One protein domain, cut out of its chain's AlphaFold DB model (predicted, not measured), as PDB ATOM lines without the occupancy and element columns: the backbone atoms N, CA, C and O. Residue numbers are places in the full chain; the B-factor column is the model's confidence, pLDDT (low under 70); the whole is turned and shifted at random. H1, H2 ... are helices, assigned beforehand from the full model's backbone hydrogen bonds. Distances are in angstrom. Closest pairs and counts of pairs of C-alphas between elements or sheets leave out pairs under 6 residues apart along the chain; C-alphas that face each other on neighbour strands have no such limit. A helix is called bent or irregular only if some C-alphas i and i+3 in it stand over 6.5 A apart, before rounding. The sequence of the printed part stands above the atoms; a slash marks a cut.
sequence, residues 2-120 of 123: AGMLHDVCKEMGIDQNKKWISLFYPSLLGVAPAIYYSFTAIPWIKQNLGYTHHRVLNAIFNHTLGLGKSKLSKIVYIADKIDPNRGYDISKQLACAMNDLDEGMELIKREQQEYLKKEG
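This is residues 2 to 120 of the 123 residues of an uncharacterized protein of bioreactor metagenome (UniProt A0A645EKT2). The longest helix, H7, packs with H5 and H6 in a triangle at one end of the domain, and from H5 the packing goes on helix to helix through H4 and H3 to H2 at the other end. The short H1 packs on H4 and H5 in the middle, and the tail of H7, residues 113 to 118, sticks out from the body together with residues 119 and 120. The printed part has 119 residues, with seven named helices, H1 to H7 in order along the chain, and no named strand; the class is all helix. It is compact, with a radius of gyration of the C-alphas of 14.7 A, and spans 40 by 34 by 25 A.

H7 holds residues 101 to 118 and is 25.9 A long, from C-alpha 101 at (113.838, 129.221, 177.017) to C-alpha 118 at (117.770, 118.348, 153.841). H6 is residues 91 to 99, 12.2 A, and H5 residues 71 to 81, 15.5 A. H4 is residues 54 to 61, 10.2 A, and H1 residues 2 to 5, 5.4 A, beginning at C-alpha 2 (120.590, 115.113, 183.468). H3, residues 33 to 49, is 24.0 A long; it has a kink of 41 degrees near residue 43 and is irregular, C-alphas 34 and 37 being 7.4 A apart. H2 is residues 14 to 24, 15.1 A.

H7 and H6 form a helical hairpin: residues 103 to 108 of H7 touch H6, closest at the C-alphas of Gly 104 and Ala 97, 3.8 A, at a shallow tilt of 31 degrees, opposite ways. Residues 101 to 108 of H7 touch H5, closest at the C-alphas of Met 105 and Ile 78, 6.2 A, at 37 degrees, only just a steep tilt, the same way. H5 and H6 are close but not clearly touching, with the C-alphas of Ile 78 and Ala 97 closest at 7.7 A. H5 touches H4, closest at the C-alphas of Ser 73 and Ala 59, 4.0 A, at a shallow tilt of 26 degrees, the same way. H1 touches H4, closest at the C-alphas of Ala 2 and Val 56, 5.3 A, and H5, closest at those of Gly 3 and Val 76, 5.9 A. H4 and H3 form a second helical hairpin, in which residues 38 to 42 of H3 touch H4, closest at the C-alphas of Phe 39 and Phe 61, 5.1 A; they run opposite ways at 33 degrees, only just a shallow tilt. H3 touches H2, closest at the C-alphas of Tyr 36 and Asn 17, 6.1 A, at a steep tilt of 64 degrees, the same way. H2 and H7 are apart. In H2, H4, H5, H6 and H7 every O i to N i+4 pair is within hydrogen-bond range, in H3 8 of 13, and H1 is too short for such a pair.

The C-alphas farthest apart, those of Lys 19 and Asn 99, are 41.1 A from each other. The printed part has no cut and no long link; the links H3 to H4 and H6 to H7 are tight. The mean pLDDT of the printed part is 96.1, and no printed residue is under 70.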
ATOM      1  N   ALA A   2     121.282 115.407 184.738       96.44
ATOM      2  CA  ALA A   2     120.590 115.113 183.468       96.44
ATOM      3  C   ALA A   2     121.502 115.269 182.235       96.44
ATOM      4  O   ALA A   2     121.634 114.335 181.459       96.44
ATOM      5  N   GLY A   3     122.224 116.391 182.134       96.56
ATOM      6  CA  GLY A   3     123.186 116.619 181.049       96.56
ATOM      7  C   GLY A   3     124.365 115.637 181.007       96.56
ATOM      8  O   GLY A   3     124.903 115.411 179.942       96.56
ATOM      9  N   MET A   4     124.739 114.982 182.111       96.38
ATOM     10  CA  MET A   4     125.819 113.977 182.087       96.38
ATOM     11  C   MET A   4     125.327 112.596 181.649       96.38
ATOM     12  O   MET A   4     126.107 111.796 181.153       96.38
ATOM     13  N   LEU A   5     124.046 112.297 181.884       98.00
ATOM     14  CA  LEU A   5     123.476 110.962 181.695       98.00
ATOM     15  C   LEU A   5     122.584 110.855 180.453       98.00
ATOM     16  O   LEU A   5     122.112 109.762 180.160       98.00
ATOM     17  N   HIS A   6     122.316 111.959 179.747       97.88
ATOM     18  CA  HIS A   6     121.374 111.966 178.623       97.88
ATOM     19  C   HIS A   6     121.779 110.991 177.503       97.88
ATOM     20  O   HIS A   6     120.925 110.268 176.995       97.88
ATOM     21  N   ASP A   7     123.083 110.890 177.236       97.88
ATOM     22  CA  ASP A   7     123.691 110.055 176.193       97.88
ATOM     23  C   ASP A   7     124.229 108.702 176.706       97.88
ATOM     24  O   ASP A   7     124.920 107.991 175.981       97.88
ATOM     25  N   VAL A   8     123.914 108.288 177.943       97.88
ATOM     26  CA  VAL A   8     124.550 107.110 178.581       97.88
ATOM     27  C   VAL A   8     124.362 105.790 177.815       97.88
ATOM     28  O   VAL A   8     125.161 104.868 177.956       97.88
ATOM     29  N   CYS A   9     123.325 105.692 176.983       97.81
ATOM     30  CA  CYS A   9     123.057 104.525 176.138       97.81
ATOM     31  C   CYS A   9     123.312 104.774 174.643       97.81
ATOM     32  O   CYS A   9     122.881 103.967 173.822       97.81
ATOM     33  N   LYS A  10     123.972 105.872 174.261       96.50
ATOM     34  CA  LYS A  10     124.186 106.238 172.851       96.50
ATOM     35  C   LYS A  10     125.034 105.219 172.097       96.50
ATOM     36  O   LYS A  10     124.690 104.842 170.984       96.50
ATOM     37  N   GLU A  11     126.054 104.694 172.767       95.94
ATOM     38  CA  GLU A  11     126.939 103.646 172.244       95.94
ATOM     39  C   GLU A  11     126.379 102.226 172.451       95.94
ATOM     40  O   GLU A  11     127.019 101.230 172.112       95.94
ATOM     41  N   MET A  12     125.169 102.094 173.009       94.12
ATOM     42  CA  MET A  12     124.481 100.807 173.047       94.12
ATOM     43  C   MET A  12     124.091 100.425 171.615       94.12
ATOM     44  O   MET A  12     123.353 101.148 170.944       94.12
ATOM     45  N   GLY A  13     124.562  99.271 171.139       93.75
ATOM     46  CA  GLY A  13     124.278  98.810 169.779       93.75
ATOM     47  C   GLY A  13     122.775  98.783 169.463       93.75
ATOM     48  O   GLY A  13     121.945  98.488 170.329       93.75
ATOM     49  N   ILE A  14     122.416  99.069 168.205       93.44
ATOM     50  CA  ILE A  14     121.018  99.215 167.758       93.44
ATOM     51  C   ILE A  14     120.165  97.990 168.114       93.44
ATOM     52  O   ILE A  14     119.024  98.148 168.543       93.44
ATOM     53  N   ASP A  15     120.702  96.776 167.990       95.62
ATOM     54  CA  ASP A  15     119.964  95.547 168.310       95.62
ATOM     55  C   ASP A  15     119.656  95.420 169.801       95.62
ATOM     56  O   ASP A  15     118.580  94.958 170.186       95.62
ATOM     57  N   GLN A  16     120.578  95.859 170.657       96.25
ATOM     58  CA  GLN A  16     120.349  95.890 172.095       96.25
ATOM     59  C   GLN A  16     119.328  96.973 172.448       96.25
ATOM     60  O   GLN A  16     118.371  96.684 173.165       96.25
ATOM     61  N   ASN A  17     119.459  98.167 171.869       96.50
ATOM     62  CA  ASN A  17     118.472  99.234 172.012       96.50
ATOM     63  C   ASN A  17     117.070  98.762 171.583       96.50
ATOM     64  O   ASN A  17     116.117  98.918 172.339       96.50
ATOM     65  N   LYS A  18     116.938  98.092 170.430       96.62
ATOM     66  CA  LYS A  18     115.676  97.498 169.951       96.62
ATOM     67  C   LYS A  18     115.083  96.505 170.945       96.62
ATOM     68  O   LYS A  18     113.905  96.615 171.266       96.62
ATOM     69  N   LYS A  19     115.885  95.569 171.469       97.31
ATOM     70  CA  LYS A  19     115.428  94.606 172.491       97.31
ATOM     71  C   LYS A  19     114.883  95.317 173.729       97.31
ATOM     72  O   LYS A  19     113.843  94.929 174.254       97.31
ATOM     73  N   TRP A  20     115.564  96.370 174.172       97.88
ATOM     74  CA  TRP A  20     115.152  97.161 175.329       97.88
ATOM     75  C   TRP A  20     113.877  97.965 175.058       97.88
ATOM     76  O   TRP A  20     112.986  97.973 175.904       97.88
ATOM     77  N   ILE A  21     113.743  98.581 173.882       98.00
ATOM     78  CA  ILE A  21     112.500  99.248 173.472       98.00
ATOM     79  C   ILE A  21     111.344  98.249 173.426       98.00
ATOM     80  O   ILE A  21     110.311  98.525 174.024       98.00
ATOM     81  N   SER A  22     111.509  97.072 172.814       97.56
ATOM     82  CA  SER A  22     110.456  96.044 172.788       97.56
ATOM     83  C   SER A  22     109.999  95.630 174.188       97.56
ATOM     84  O   SER A  22     108.819  95.353 174.386       97.56
ATOM     85  N   LEU A  23     110.922  95.584 175.152       97.81
ATOM     86  CA  LEU A  23     110.639  95.167 176.524       97.81
ATOM     87  C   LEU A  23     109.975  96.272 177.358       97.81
ATOM     88  O   LEU A  23     108.995  96.014 178.051       97.81
ATOM     89  N   PHE A  24     110.522  97.489 177.328       97.75
ATOM     90  CA  PHE A  24     110.113  98.572 178.230       97.75
ATOM     91  C   PHE A  24     109.140  99.571 177.598       97.75
ATOM     92  O   PHE A  24     108.344 100.179 178.313       97.75
ATOM     93  N   TYR A  25     109.208  99.760 176.280       97.44
ATOM     94  CA  TYR A  25     108.482 100.798 175.543       97.44
ATOM     95  C   TYR A  25     107.973 100.295 174.177       97.44
ATOM     96  O   TYR A  25     108.277 100.909 173.153       97.44
ATOM     97  N   PRO A  26     107.189  99.200 174.111       97.12
ATOM     98  CA  PRO A  26     106.784  98.588 172.841       97.12
ATOM     99  C   PRO A  26     106.016  99.543 171.912       97.12
ATOM    100  O   PRO A  26     106.118  99.434 170.694       97.12
ATOM    101  N   SER A  27     105.313 100.537 172.465       96.94
ATOM    102  CA  SER A  27     104.631 101.583 171.689       96.94
ATOM    103  C   SER A  27     105.580 102.505 170.912       96.94
ATOM    104  O   SER A  27     105.128 103.234 170.036       96.94
ATOM    105  N   LEU A  28     106.879 102.500 171.229       96.00
ATOM    106  CA  LEU A  28     107.903 103.307 170.561       96.00
ATOM    107  C   LEU A  28     108.663 102.532 169.476       96.00
ATOM    108  O   LEU A  28     109.564 103.091 168.867       96.00
ATOM    109  N   LEU A  29     108.304 101.281 169.170       94.75
ATOM    110  CA  LEU A  29     108.990 100.501 168.126       94.75
ATOM    111  C   LEU A  29     108.903 101.104 166.715       94.75
ATOM    112  O   LEU A  29     109.672 100.713 165.841       94.75
ATOM    113  N   GLY A  30     107.962 102.023 166.489       92.25
ATOM    114  CA  GLY A  30     107.806 102.731 165.220       92.25
ATOM    115  C   GLY A  30     108.652 103.998 165.080       92.25
ATOM    116  O   GLY A  30     108.666 104.568 163.993       92.25
ATOM    117  N   VAL A  31     109.330 104.466 166.138       93.00
ATOM    118  CA  VAL A  31     110.176 105.670 166.040       93.00
ATOM    119  C   VAL A  31     111.563 105.322 165.496       93.00
ATOM    120  O   VAL A  31     111.977 104.162 165.509       93.00
ATOM    121  N   ALA A  32     112.305 106.317 165.006       93.19
ATOM    122  CA  ALA A  32     113.618 106.068 164.417       93.19
ATOM    123  C   ALA A  32     114.584 105.397 165.427       93.19
ATOM    124  O   ALA A  32     114.773 105.908 166.535       93.19
ATOM    125  N   PRO A  33     115.287 104.305 165.059       94.44
ATOM    126  CA  PRO A  33     116.226 103.639 165.968       94.44
ATOM    127  C   PRO A  33     117.343 104.549 166.493       94.44
ATOM    128  O   PRO A  33     117.837 104.343 167.600       94.44
ATOM    129  N   ALA A  34     117.706 105.584 165.727       93.12
ATOM    130  CA  ALA A  34     118.729 106.560 166.090       93.12
ATOM    131  C   ALA A  34     118.417 107.331 167.384       93.12
ATOM    132  O   ALA A  34     119.337 107.876 167.979       93.12
ATOM    133  N   ILE A  35     117.157 107.374 167.840       95.81
ATOM    134  CA  ILE A  35     116.763 108.068 169.079       95.81
ATOM    135  C   ILE A  35     116.440 107.123 170.241       95.81
ATOM    136  O   ILE A  35     116.137 107.588 171.342       95.81
ATOM    137  N   TYR A  36     116.526 105.804 170.041       97.81
ATOM    138  CA  TYR A  36     116.154 104.814 171.059       97.81
ATOM    139  C   TYR A  36     116.924 104.968 172.366       97.81
ATOM    140  O   TYR A  36     116.343 104.782 173.435       97.81
ATOM    141  N   TYR A  37     118.195 105.370 172.286       97.88
ATOM    142  CA  TYR A  37     119.061 105.529 173.449       97.88
ATOM    143  C   TYR A  37     118.490 106.486 174.504       97.88
ATOM    144  O   TYR A  37     118.680 106.272 175.699       97.88
ATOM    145  N   SER A  38     117.736 107.507 174.084       97.62
ATOM    146  CA  SER A  38     117.100 108.449 175.009       97.62
ATOM    147  C   SER A  38     116.044 107.788 175.896       97.62
ATOM    148  O   SER A  38     115.903 108.141 177.069       97.62
ATOM    149  N   PHE A  39     115.351 106.775 175.374       98.25
ATOM    150  CA  PHE A  39     114.348 106.015 176.110       98.25
ATOM    151  C   PHE A  39     114.988 104.881 176.911       98.25
ATOM    152  O   PHE A  39     114.673 104.715 178.089       98.25
ATOM    153  N   THR A  40     115.913 104.122 176.310       98.38
ATOM    154  CA  THR A  40     116.587 102.989 176.973       98.38
ATOM    155  C   THR A  40     117.513 103.433 178.106       98.38
ATOM    156  O   THR A  40     117.690 102.679 179.066       98.38
ATOM    157  N   ALA A  41     117.989 104.684 178.090       98.31
ATOM    158  CA  ALA A  41     118.693 105.299 179.214       98.31
ATOM    159  C   ALA A  41     117.900 105.221 180.527       98.31
ATOM    160  O   ALA A  41     118.490 105.062 181.590       98.31
ATOM    161  N   ILE A  42     116.566 105.280 180.495       98.31
ATOM    162  CA  ILE A  42     115.752 105.302 181.719       98.31
ATOM    163  C   ILE A  42     115.803 103.982 182.497       98.31
ATOM    164  O   ILE A  42     116.183 104.015 183.672       98.31
ATOM    165  N   PRO A  43     115.432 102.820 181.921       98.25
ATOM    166  CA  PRO A  43     115.612 101.545 182.604       98.25
ATOM    167  C   PRO A  43     117.089 101.274 182.910       98.25
ATOM    168  O   PRO A  43     117.378 100.735 183.976       98.25
ATOM    169  N   TRP A  44     118.025 101.713 182.057       98.31
ATOM    170  CA  TRP A  44     119.452 101.470 182.277       98.31
ATOM    171  C   TRP A  44     119.953 102.201 183.523       98.31
ATOM    172  O   TRP A  44     120.558 101.581 184.396       98.31
ATOM    173  N   ILE A  45     119.636 103.491 183.663       98.44
ATOM    174  CA  ILE A  45     120.001 104.311 184.828       98.44
ATOM    175  C   ILE A  45     119.381 103.738 186.104       98.44
ATOM    176  O   ILE A  45     120.052 103.647 187.130       98.44
ATOM    177  N   LYS A  46     118.113 103.317 186.050       98.19
ATOM    178  CA  LYS A  46     117.442 102.717 187.210       98.19
ATOM    179  C   LYS A  46     118.121 101.424 187.657       98.19
ATOM    180  O   LYS A  46     118.338 101.249 188.850       98.19
ATOM    181  N   GLN A  47     118.450 100.536 186.719       97.56
ATOM    182  CA  GLN A  47     119.024  99.223 187.023       97.56
ATOM    183  C   GLN A  47     120.498  99.293 187.431       97.56
ATOM    184  O   GLN A  47     120.896  98.609 188.367       97.56
ATOM    185  N   ASN A  48     121.299 100.117 186.754       98.00
ATOM    186  CA  ASN A  48     122.753 100.137 186.936       98.00
ATOM    187  C   ASN A  48     123.213 101.169 187.971       98.00
ATOM    188  O   ASN A  48     124.252 100.980 188.594       98.00
ATOM    189  N   LEU A  49     122.459 102.260 188.161       97.75
ATOM    190  CA  LEU A  49     122.832 103.353 189.069       97.75
ATOM    191  C   LEU A  49     121.877 103.506 190.264       97.75
ATOM    192  O   LEU A  49     122.114 104.353 191.121       97.75
ATOM    193  N   GLY A  50     120.767 102.759 190.308       97.88
ATOM    194  CA  GLY A  50     119.753 102.883 191.365       97.88
ATOM    195  C   GLY A  50     119.043 104.244 191.403       97.88
ATOM    196  O   GLY A  50     118.362 104.566 192.375       97.88
ATOM    197  N   TYR A  51     119.198 105.071 190.365       97.81
ATOM    198  CA  TYR A  51     118.720 106.450 190.361       97.81
ATOM    199  C   TYR A  51     117.303 106.573 189.789       97.81
ATOM    200  O   TYR A  51     117.017 106.128 188.676       97.81
ATOM    201  N   THR A  52     116.403 107.222 190.536       97.69
ATOM    202  CA  THR A  52     114.952 107.201 190.255       97.69
ATOM    203  C   THR A  52     114.280 108.577 190.225       97.69
ATOM    204  O   THR A  52     113.057 108.661 190.097       97.69
ATOM    205  N   HIS A  53     115.033 109.681 190.292       98.06
ATOM    206  CA  HIS A  53     114.439 111.020 190.365       98.06
ATOM    207  C   HIS A  53     113.684 111.397 189.076       98.06
ATOM    208  O   HIS A  53     114.273 111.748 188.047       98.06
ATOM    209  N   HIS A  54     112.353 111.419 189.161       96.81
ATOM    210  CA  HIS A  54     111.456 111.547 188.009       96.81
ATOM    211  C   HIS A  54     111.744 112.758 187.107       96.81
ATOM    212  O   HIS A  54     111.756 112.609 185.891       96.81
ATOM    213  N   ARG A  55     112.037 113.948 187.661       97.69
ATOM    214  CA  ARG A  55     112.297 115.153 186.837       97.69
ATOM    215  C   ARG A  55     113.531 115.004 185.946       97.69
ATOM    216  O   ARG A  55     113.518 115.474 184.814       97.69
ATOM    217  N   VAL A  56     114.580 114.355 186.454       98.19
ATOM    218  CA  VAL A  56     115.843 114.149 185.730       98.19
ATOM    219  C   VAL A  56     115.656 113.071 184.675       98.19
ATOM    220  O   VAL A  56     115.994 113.297 183.518       98.19
ATOM    221  N   LEU A  57     115.029 111.952 185.046       98.44
ATOM    222  CA  LEU A  57     114.709 110.883 184.105       98.44
ATOM    223  C   LEU A  57     113.783 111.372 182.982       98.44
ATOM    224  O   LEU A  57     114.013 111.061 181.824       98.44
ATOM    225  N   ASN A  58     112.790 112.208 183.286       98.19
ATOM    226  CA  ASN A  58     111.921 112.790 182.266       98.19
ATOM    227  C   ASN A  58     112.670 113.742 181.319       98.19
ATOM    228  O   ASN A  58     112.352 113.805 180.135       98.19
ATOM    229  N   ALA A  59     113.649 114.504 181.816       98.50
ATOM    230  CA  ALA A  59     114.487 115.339 180.959       98.50
ATOM    231  C   ALA A  59     115.344 114.492 180.008       98.50
ATOM    232  O   ALA A  59     115.369 114.785 178.818       98.50
ATOM    233  N   ILE A  60     115.946 113.410 180.509       98.62
ATOM    234  CA  ILE A  60     116.703 112.447 179.697       98.62
ATOM    235  C   ILE A  60     115.791 111.775 178.665       98.62
ATOM    236  O   ILE A  60     116.114 111.770 177.488       98.62
ATOM    237  N   PHE A  61     114.610 111.298 179.052       98.44
ATOM    238  CA  PHE A  61     113.694 110.614 178.132       98.44
ATOM    239  C   PHE A  61     113.293 111.478 176.924       98.44
ATOM    240  O   PHE A  61     113.040 110.968 175.841       98.44
ATOM    241  N   ASN A  62     113.225 112.800 177.105       97.62
ATOM    242  CA  ASN A  62     112.727 113.732 176.094       97.62
ATOM    243  C   ASN A  62     113.829 114.512 175.355       97.62
ATOM    244  O   ASN A  62     113.492 115.382 174.549       97.62
ATOM    245  N   HIS A  63     115.112 114.268 175.634       97.81
ATOM    246  CA  HIS A  63     116.188 115.150 175.161       97.81
ATOM    247  C   HIS A  63     116.450 115.072 173.648       97.81
ATOM    248  O   HIS A  63     117.011 116.005 173.089       97.81
ATOM    249  N   THR A  64     116.023 114.005 172.969       96.62
ATOM    250  CA  THR A  64     116.187 113.846 171.510       96.62
ATOM    251  C   THR A  64     115.077 114.542 170.726       96.62
ATOM    252  O   THR A  64     115.350 115.284 169.784       96.62
ATOM    253  N   LEU A  65     113.822 114.319 171.127       94.50
ATOM    254  CA  LEU A  65     112.626 114.820 170.438       94.50
ATOM    255  C   LEU A  65     112.188 116.218 170.902       94.50
ATOM    256  O   LEU A  65     111.423 116.897 170.215       94.50
ATOM    257  N   GLY A  66     112.620 116.650 172.089       94.81
ATOM    258  CA  GLY A  66     112.213 117.936 172.653       94.81
ATOM    259  C   GLY A  66     110.704 118.009 172.898       94.81
ATOM    260  O   GLY A  66     110.059 118.986 172.525       94.81
ATOM    261  N   LEU A  67     110.100 116.963 173.466       95.38
ATOM    262  CA  LEU A  67     108.668 116.946 173.822       95.38
ATOM    263  C   LEU A  67     108.413 117.308 175.294       95.38
ATOM    264  O   LEU A  67     107.276 117.533 175.710       95.38
ATOM    265  N   GLY A  68     109.475 117.385 176.097       95.00
ATOM    266  CA  GLY A  68     109.375 117.670 177.520       95.00
ATOM    267  C   GLY A  68     109.022 119.133 177.795       95.00
ATOM    268  O   GLY A  68     109.702 120.046 177.341       95.00
ATOM    269  N   LYS A  69     107.984 119.352 178.608       94.38
ATOM    270  CA  LYS A  69     107.467 120.696 178.929       94.38
ATOM    271  C   LYS A  69     108.180 121.381 180.098       94.38
ATOM    272  O   LYS A  69     108.085 122.594 180.256       94.38
ATOM    273  N   SER A  70     108.865 120.613 180.946       97.00
ATOM    274  CA  SER A  70     109.527 121.156 182.137       97.00
ATOM    275  C   SER A  70     110.754 121.988 181.760       97.00
ATOM    276  O   SER A  70     111.462 121.618 180.827       97.00
ATOM    277  N   LYS A  71     111.073 123.037 182.535       97.62
ATOM    278  CA  LYS A  71     112.291 123.849 182.323       97.62
ATOM    279  C   LYS A  71     113.552 122.988 182.180       97.62
ATOM    280  O   LYS A  71     114.349 123.219 181.288       97.62
ATOM    281  N   LEU A  72     113.698 121.945 183.005       98.25
ATOM    282  CA  LEU A  72     114.844 121.036 182.922       98.25
ATOM    283  C   LEU A  72     114.878 120.263 181.595       98.25
ATOM    284  O   LEU A  72     115.944 120.120 181.012       98.25
ATOM    285  N   SER A  73     113.733 119.780 181.107       97.94
ATOM    286  CA  SER A  73     113.657 119.094 179.811       97.94
ATOM    287  C   SER A  73     114.056 120.015 178.661       97.94
ATOM    288  O   SER A  73     114.820 119.597 177.796       97.94
ATOM    289  N   LYS A  74     113.580 121.266 178.684       98.19
ATOM    290  CA  LYS A  74     113.927 122.284 177.685       98.19
ATOM    291  C   LYS A  74     115.424 122.601 177.722       98.19
ATOM    292  O   LYS A  74     116.074 122.529 176.690       98.19
ATOM    293  N   ILE A  75     115.986 122.832 178.915       98.31
ATOM    294  CA  ILE A  75     117.425 123.083 179.105       98.31
ATOM    295  C   ILE A  75     118.270 121.931 178.552       98.31
ATOM    296  O   ILE A  75     119.227 122.186 177.834       98.31
ATOM    297  N   VAL A  76     117.933 120.675 178.864       98.38
ATOM    298  CA  VAL A  76     118.726 119.518 178.408       98.38
ATOM    299  C   VAL A  76     118.629 119.342 176.891       98.38
ATOM    300  O   VAL A  76     119.652 119.113 176.258       98.38
ATOM    301  N   TYR A  77     117.434 119.498 176.310       98.19
ATOM    302  CA  TYR A  77     117.249 119.471 174.855       98.19
ATOM    303  C   TYR A  77     118.074 120.561 174.160       98.19
ATOM    304  O   TYR A  77     118.817 120.277 173.227       98.19
ATOM    305  N   ILE A  78     117.962 121.807 174.630       97.94
ATOM    306  CA  ILE A  78     118.690 122.946 174.066       97.94
ATOM    307  C   ILE A  78     120.191 122.697 174.173       97.94
ATOM    308  O   ILE A  78     120.871 122.745 173.156       97.94
ATOM    309  N   ALA A  79     120.687 122.370 175.369       97.38
ATOM    310  CA  ALA A  79     122.109 122.161 175.618       97.38
ATOM    311  C   ALA A  79     122.711 121.058 174.734       97.38
ATOM    312  O   ALA A  79     123.798 121.262 174.206       97.38
ATOM    313  N   ASP A  80     122.001 119.941 174.512       96.94
ATOM    314  CA  ASP A  80     122.443 118.910 173.558       96.94
ATOM    315  C   ASP A  80     122.588 119.485 172.139       96.94
ATOM    316  O   ASP A  80     123.581 119.236 171.459       96.94
ATOM    317  N   LYS A  81     121.624 120.289 171.679       95.50
ATOM    318  CA  LYS A  81     121.601 120.824 170.308       95.50
ATOM    319  C   LYS A  81     122.528 122.005 170.063       95.50
ATOM    320  O   LYS A  81     122.891 122.230 168.914       95.50
ATOM    321  N   ILE A  82     122.911 122.753 171.091       95.81
ATOM    322  CA  ILE A  82     123.802 123.914 170.951       95.81
ATOM    323  C   ILE A  82     125.154 123.695 171.628       95.81
ATOM    324  O   ILE A  82     125.807 124.658 172.021       95.81
ATOM    325  N   ASP A  83     125.585 122.442 171.782       94.38
ATOM    326  CA  ASP A  83     126.915 122.150 172.312       94.38
ATOM    327  C   ASP A  83     127.995 122.779 171.397       94.38
ATOM    328  O   ASP A  83     128.048 122.455 170.203       94.38
ATOM    329  N   PRO A  84     128.863 123.670 171.922       92.88
ATOM    330  CA  PRO A  84     129.885 124.358 171.130       92.88
ATOM    331  C   PRO A  84     130.893 123.401 170.479       92.88
ATOM    332  O   PRO A  84     131.525 123.757 169.485       92.88
ATOM    333  N   ASN A  85     131.018 122.168 170.976       92.88
ATOM    334  CA  ASN A  85     131.892 121.151 170.391       92.88
ATOM    335  C   ASN A  85     131.337 120.550 169.090       92.88
ATOM    336  O   ASN A  85     132.023 119.761 168.444       92.88
ATOM    337  N   ARG A  86     130.115 120.910 168.672       87.31
ATOM    338  CA  ARG A  86     129.523 120.431 167.412       87.31
ATOM    339  C   ARG A  86     130.055 121.139 166.161       87.31
ATOM    340  O   ARG A  86     129.774 120.683 165.056       87.31
ATOM    341  N   GLY A  87     130.834 122.212 166.316       88.75
ATOM    342  CA  GLY A  87     131.598 122.817 165.216       88.75
ATOM    343  C   GLY A  87     130.814 123.754 164.289       88.75
ATOM    344  O   GLY A  87     131.277 124.033 163.185       88.75
ATOM    345  N   TYR A  88     129.654 124.254 164.715       88.81
ATOM    346  CA  TYR A  88     128.897 125.304 164.023       88.81
ATOM    347  C   TYR A  88     128.645 126.506 164.937       88.81
ATOM    348  O   TYR A  88     128.713 126.393 166.160       88.81
ATOM    349  N   ASP A  89     128.361 127.667 164.341       93.88
ATOM    350  CA  ASP A  89     128.035 128.876 165.095       93.88
ATOM    351  C   ASP A  89     126.671 128.730 165.786       93.88
ATOM    352  O   ASP A  89     125.636 128.580 165.136       93.88
ATOM    353  N   ILE A  90     126.696 128.773 167.118       96.00
ATOM    354  CA  ILE A  90     125.524 128.665 167.992       96.00
ATOM    355  C   ILE A  90     125.049 130.021 168.525       96.00
ATOM    356  O   ILE A  90     124.113 130.069 169.323       96.00
ATOM    357  N   SER A  91     125.712 131.127 168.166       96.25
ATOM    358  CA  SER A  91     125.546 132.422 168.842       96.25
ATOM    359  C   SER A  91     124.096 132.904 168.823       96.25
ATOM    360  O   SER A  91     123.584 133.392 169.830       96.25
ATOM    361  N   LYS A  92     123.402 132.702 167.698       97.06
ATOM    362  CA  LYS A  92     121.986 133.054 167.526       97.06
ATOM    363  C   LYS A  92     121.079 132.239 168.453       97.06
ATOM    364  O   LYS A  92     120.227 132.802 169.139       97.06
ATOM    365  N   GLN A  93     121.243 130.919 168.462       97.75
ATOM    366  CA  GLN A  93     120.416 129.997 169.239       97.75
ATOM    367  C   GLN A  93     120.673 130.175 170.735       97.75
ATOM    368  O   GLN A  93     119.726 130.210 171.518       97.75
ATOM    369  N   LEU A  94     121.940 130.356 171.119       97.38
ATOM    370  CA  LEU A  94     122.348 130.624 172.492       97.38
ATOM    371  C   LEU A  94     121.762 131.945 172.995       97.38
ATOM    372  O   LEU A  94     121.155 131.960 174.061       97.38
ATOM    373  N   ALA A  95     121.884 133.035 172.230       98.00
ATOM    374  CA  ALA A  95     121.315 134.327 172.611       98.00
ATOM    375  C   ALA A  95     119.790 134.250 172.792       98.00
ATOM    376  O   ALA A  95     119.262 134.751 173.783       98.00
ATOM    377  N   CYS A  96     119.092 133.571 171.875       98.25
ATOM    378  CA  CYS A  96     117.648 133.360 171.965       98.25
ATOM    379  C   CYS A  96     117.271 132.546 173.215       98.25
ATOM    380  O   CYS A  96     116.465 133.009 174.015       98.25
ATOM    381  N   ALA A  97     117.918 131.399 173.446       97.69
ATOM    382  CA  ALA A  97     117.637 130.530 174.591       97.69
ATOM    383  C   ALA A  97     117.996 131.146 175.955       97.69
ATOM    384  O   ALA A  97     117.380 130.804 176.965       97.69
ATOM    385  N   MET A  98     118.994 132.033 175.998       97.44
ATOM    386  CA  MET A  98     119.362 132.784 177.204       97.44
ATOM    387  C   MET A  98     118.374 133.910 177.521       97.44
ATOM    388  O   MET A  98     118.248 134.282 178.687       97.44
ATOM    389  N   ASN A  99     117.685 134.443 176.507       97.88
ATOM    390  CA  ASN A  99     116.631 135.437 176.680       97.88
ATOM    391  C   ASN A  99     115.304 134.781 177.087       97.88
ATOM    392  O   ASN A  99     114.729 135.143 178.112       97.88
ATOM    393  N   ASP A 100     114.851 133.790 176.315       98.12
ATOM    394  CA  ASP A 100     113.646 133.015 176.599       98.12
ATOM    395  C   ASP A 100     113.840 131.543 176.206       98.12
ATOM    396  O   ASP A 100     114.206 131.190 175.081       98.12
ATOM    397  N   LEU A 101     113.596 130.653 177.168       96.38
ATOM    398  CA  LEU A 101     113.838 129.221 177.017       96.38
ATOM    399  C   LEU A 101     112.884 128.567 176.007       96.38
ATOM    400  O   LEU A 101     113.248 127.576 175.371       96.38
ATOM    401  N   ASP A 102     111.667 129.086 175.888       97.56
ATOM    402  CA  ASP A 102     110.614 128.530 175.047       97.56
ATOM    403  C   ASP A 102     110.830 128.977 173.602       97.56
ATOM    404  O   ASP A 102     110.876 128.127 172.710       97.56
ATOM    405  N   GLU A 103     111.111 130.266 173.389       98.00
ATOM    406  CA  GLU A 103     111.507 130.794 172.077       98.00
ATOM    407  C   GLU A 103     112.782 130.113 171.558       98.00
ATOM    408  O   GLU A 103     112.843 129.682 170.401       98.00
ATOM    409  N   GLY A 104     113.788 129.940 172.424       97.81
ATOM    410  CA  GLY A 104     115.024 129.238 172.079       97.81
ATOM    411  C   GLY A 104     114.774 127.791 171.663       97.81
ATOM    412  O   GLY A 104     115.302 127.326 170.649       97.81
ATOM    413  N   MET A 105     113.925 127.074 172.402       97.06
ATOM    414  CA  MET A 105     113.546 125.705 172.062       97.06
ATOM    415  C   MET A 105     112.814 125.624 170.719       97.06
ATOM    416  O   MET A 105     113.103 124.728 169.927       97.06
ATOM    417  N   GLU A 106     111.874 126.528 170.449       97.38
ATOM    418  CA  GLU A 106     111.132 126.565 169.186       97.38
ATOM    419  C   GLU A 106     112.043 126.852 167.991       97.38
ATOM    420  O   GLU A 106     111.967 126.148 166.977       97.38
ATOM    421  N   LEU A 107     112.947 127.827 168.126       97.69
ATOM    422  CA  LEU A 107     113.963 128.148 167.126       97.69
ATOM    423  C   LEU A 107     114.816 126.919 166.789       97.69
ATOM    424  O   LEU A 107     114.913 126.537 165.621       97.69
ATOM    425  N   ILE A 108     115.390 126.281 167.811       96.94
ATOM    426  CA  ILE A 108     116.272 125.120 167.650       96.94
ATOM    427  C   ILE A 108     115.513 123.937 167.040       96.94
ATOM    428  O   ILE A 108     116.022 123.279 166.132       96.94
ATOM    429  N   LYS A 109     114.274 123.674 167.480       96.38
ATOM    430  CA  LYS A 109     113.439 122.607 166.905       96.38
ATOM    431  C   LYS A 109     113.159 122.845 165.427       96.38
ATOM    432  O   LYS A 109     113.218 121.893 164.648       96.38
ATOM    433  N   ARG A 110     112.859 124.084 165.033       96.12
ATOM    434  CA  ARG A 110     112.609 124.437 163.631       96.12
ATOM    435  C   ARG A 110     113.849 124.192 162.771       96.12
ATOM    436  O   ARG A 110     113.753 123.484 161.774       96.12
ATOM    437  N   GLU A 111     115.003 124.708 163.185       94.81
ATOM    438  CA  GLU A 111     116.264 124.548 162.443       94.81
ATOM    439  C   GLU A 111     116.699 123.074 162.362       94.81
ATOM    440  O   GLU A 111     117.111 122.605 161.301       94.81
ATOM    441  N   GLN A 112     116.509 122.297 163.436       92.81
ATOM    442  CA  GLN A 112     116.757 120.853 163.425       92.81
ATOM    443  C   GLN A 112     115.859 120.122 162.415       92.81
ATOM    444  O   GLN A 112     116.323 119.223 161.719       92.81
ATOM    445  N   GLN A 113     114.577 120.481 162.327       92.44
ATOM    446  CA  GLN A 113     113.646 119.880 161.365       92.44
ATOM    447  C   GLN A 113     114.015 120.229 159.919       92.44
ATOM    448  O   GLN A 113     113.930 119.377 159.036       92.44
ATOM    449  N   GLU A 114     114.448 121.461 159.663       93.31
ATOM    450  CA  GLU A 114     114.952 121.877 158.350       93.31
ATOM    451  C   GLU A 114     116.221 121.115 157.960       93.31
ATOM    452  O   GLU A 114     116.341 120.682 156.814       93.31
ATOM    453  N   TYR A 115     117.139 120.908 158.907       89.81
ATOM    454  CA  TYR A 115     118.336 120.097 158.699       89.81
ATOM    455  C   TYR A 115     117.986 118.641 158.364       89.81
ATOM    456  O   TYR A 115     118.409 118.132 157.331       89.81
ATOM    457  N   LEU A 116     117.136 117.994 159.168       89.38
ATOM    458  CA  LEU A 116     116.722 116.604 158.940       89.38
ATOM    459  C   LEU A 116     116.040 116.411 157.577       89.38
ATOM    460  O   LEU A 116     116.316 115.433 156.886       89.38
ATOM    461  N   LYS A 117     115.212 117.373 157.146       90.56
ATOM    462  CA  LYS A 117     114.596 117.362 155.810       90.56
ATOM    463  C   LYS A 117     115.625 117.441 154.680       90.56
ATOM    464  O   LYS A 117     115.440 116.767 153.673       90.56
ATOM    465  N   LYS A 118     116.683 118.246 154.833       90.31
ATOM    466  CA  LYS A 118     117.770 118.348 153.841       90.31
ATOM    467  C   LYS A 118     118.571 117.049 153.740       90.31
ATOM    468  O   LYS A 118     118.911 116.645 152.636       90.31
ATOM    469  N   GLU A 119     118.789 116.381 154.868       86.69
ATOM    470  CA  GLU A 119     119.502 115.098 154.940       86.69
ATOM    471  C   GLU A 119     118.629 113.887 154.554       86.69
ATOM    472  O   GLU A 119     119.111 112.757 154.530       86.69
ATOM    473  N   GLY A 120     117.334 114.086 154.276       82.06
ATOM    474  CA  GLY A 120     116.397 112.994 153.979       82.06
ATOM    475  C   GLY A 120     116.111 112.076 155.175       82.06
ATOM    476  O   GLY A 120     115.663 110.944 154.998       82.06
TER     477      GLY A 120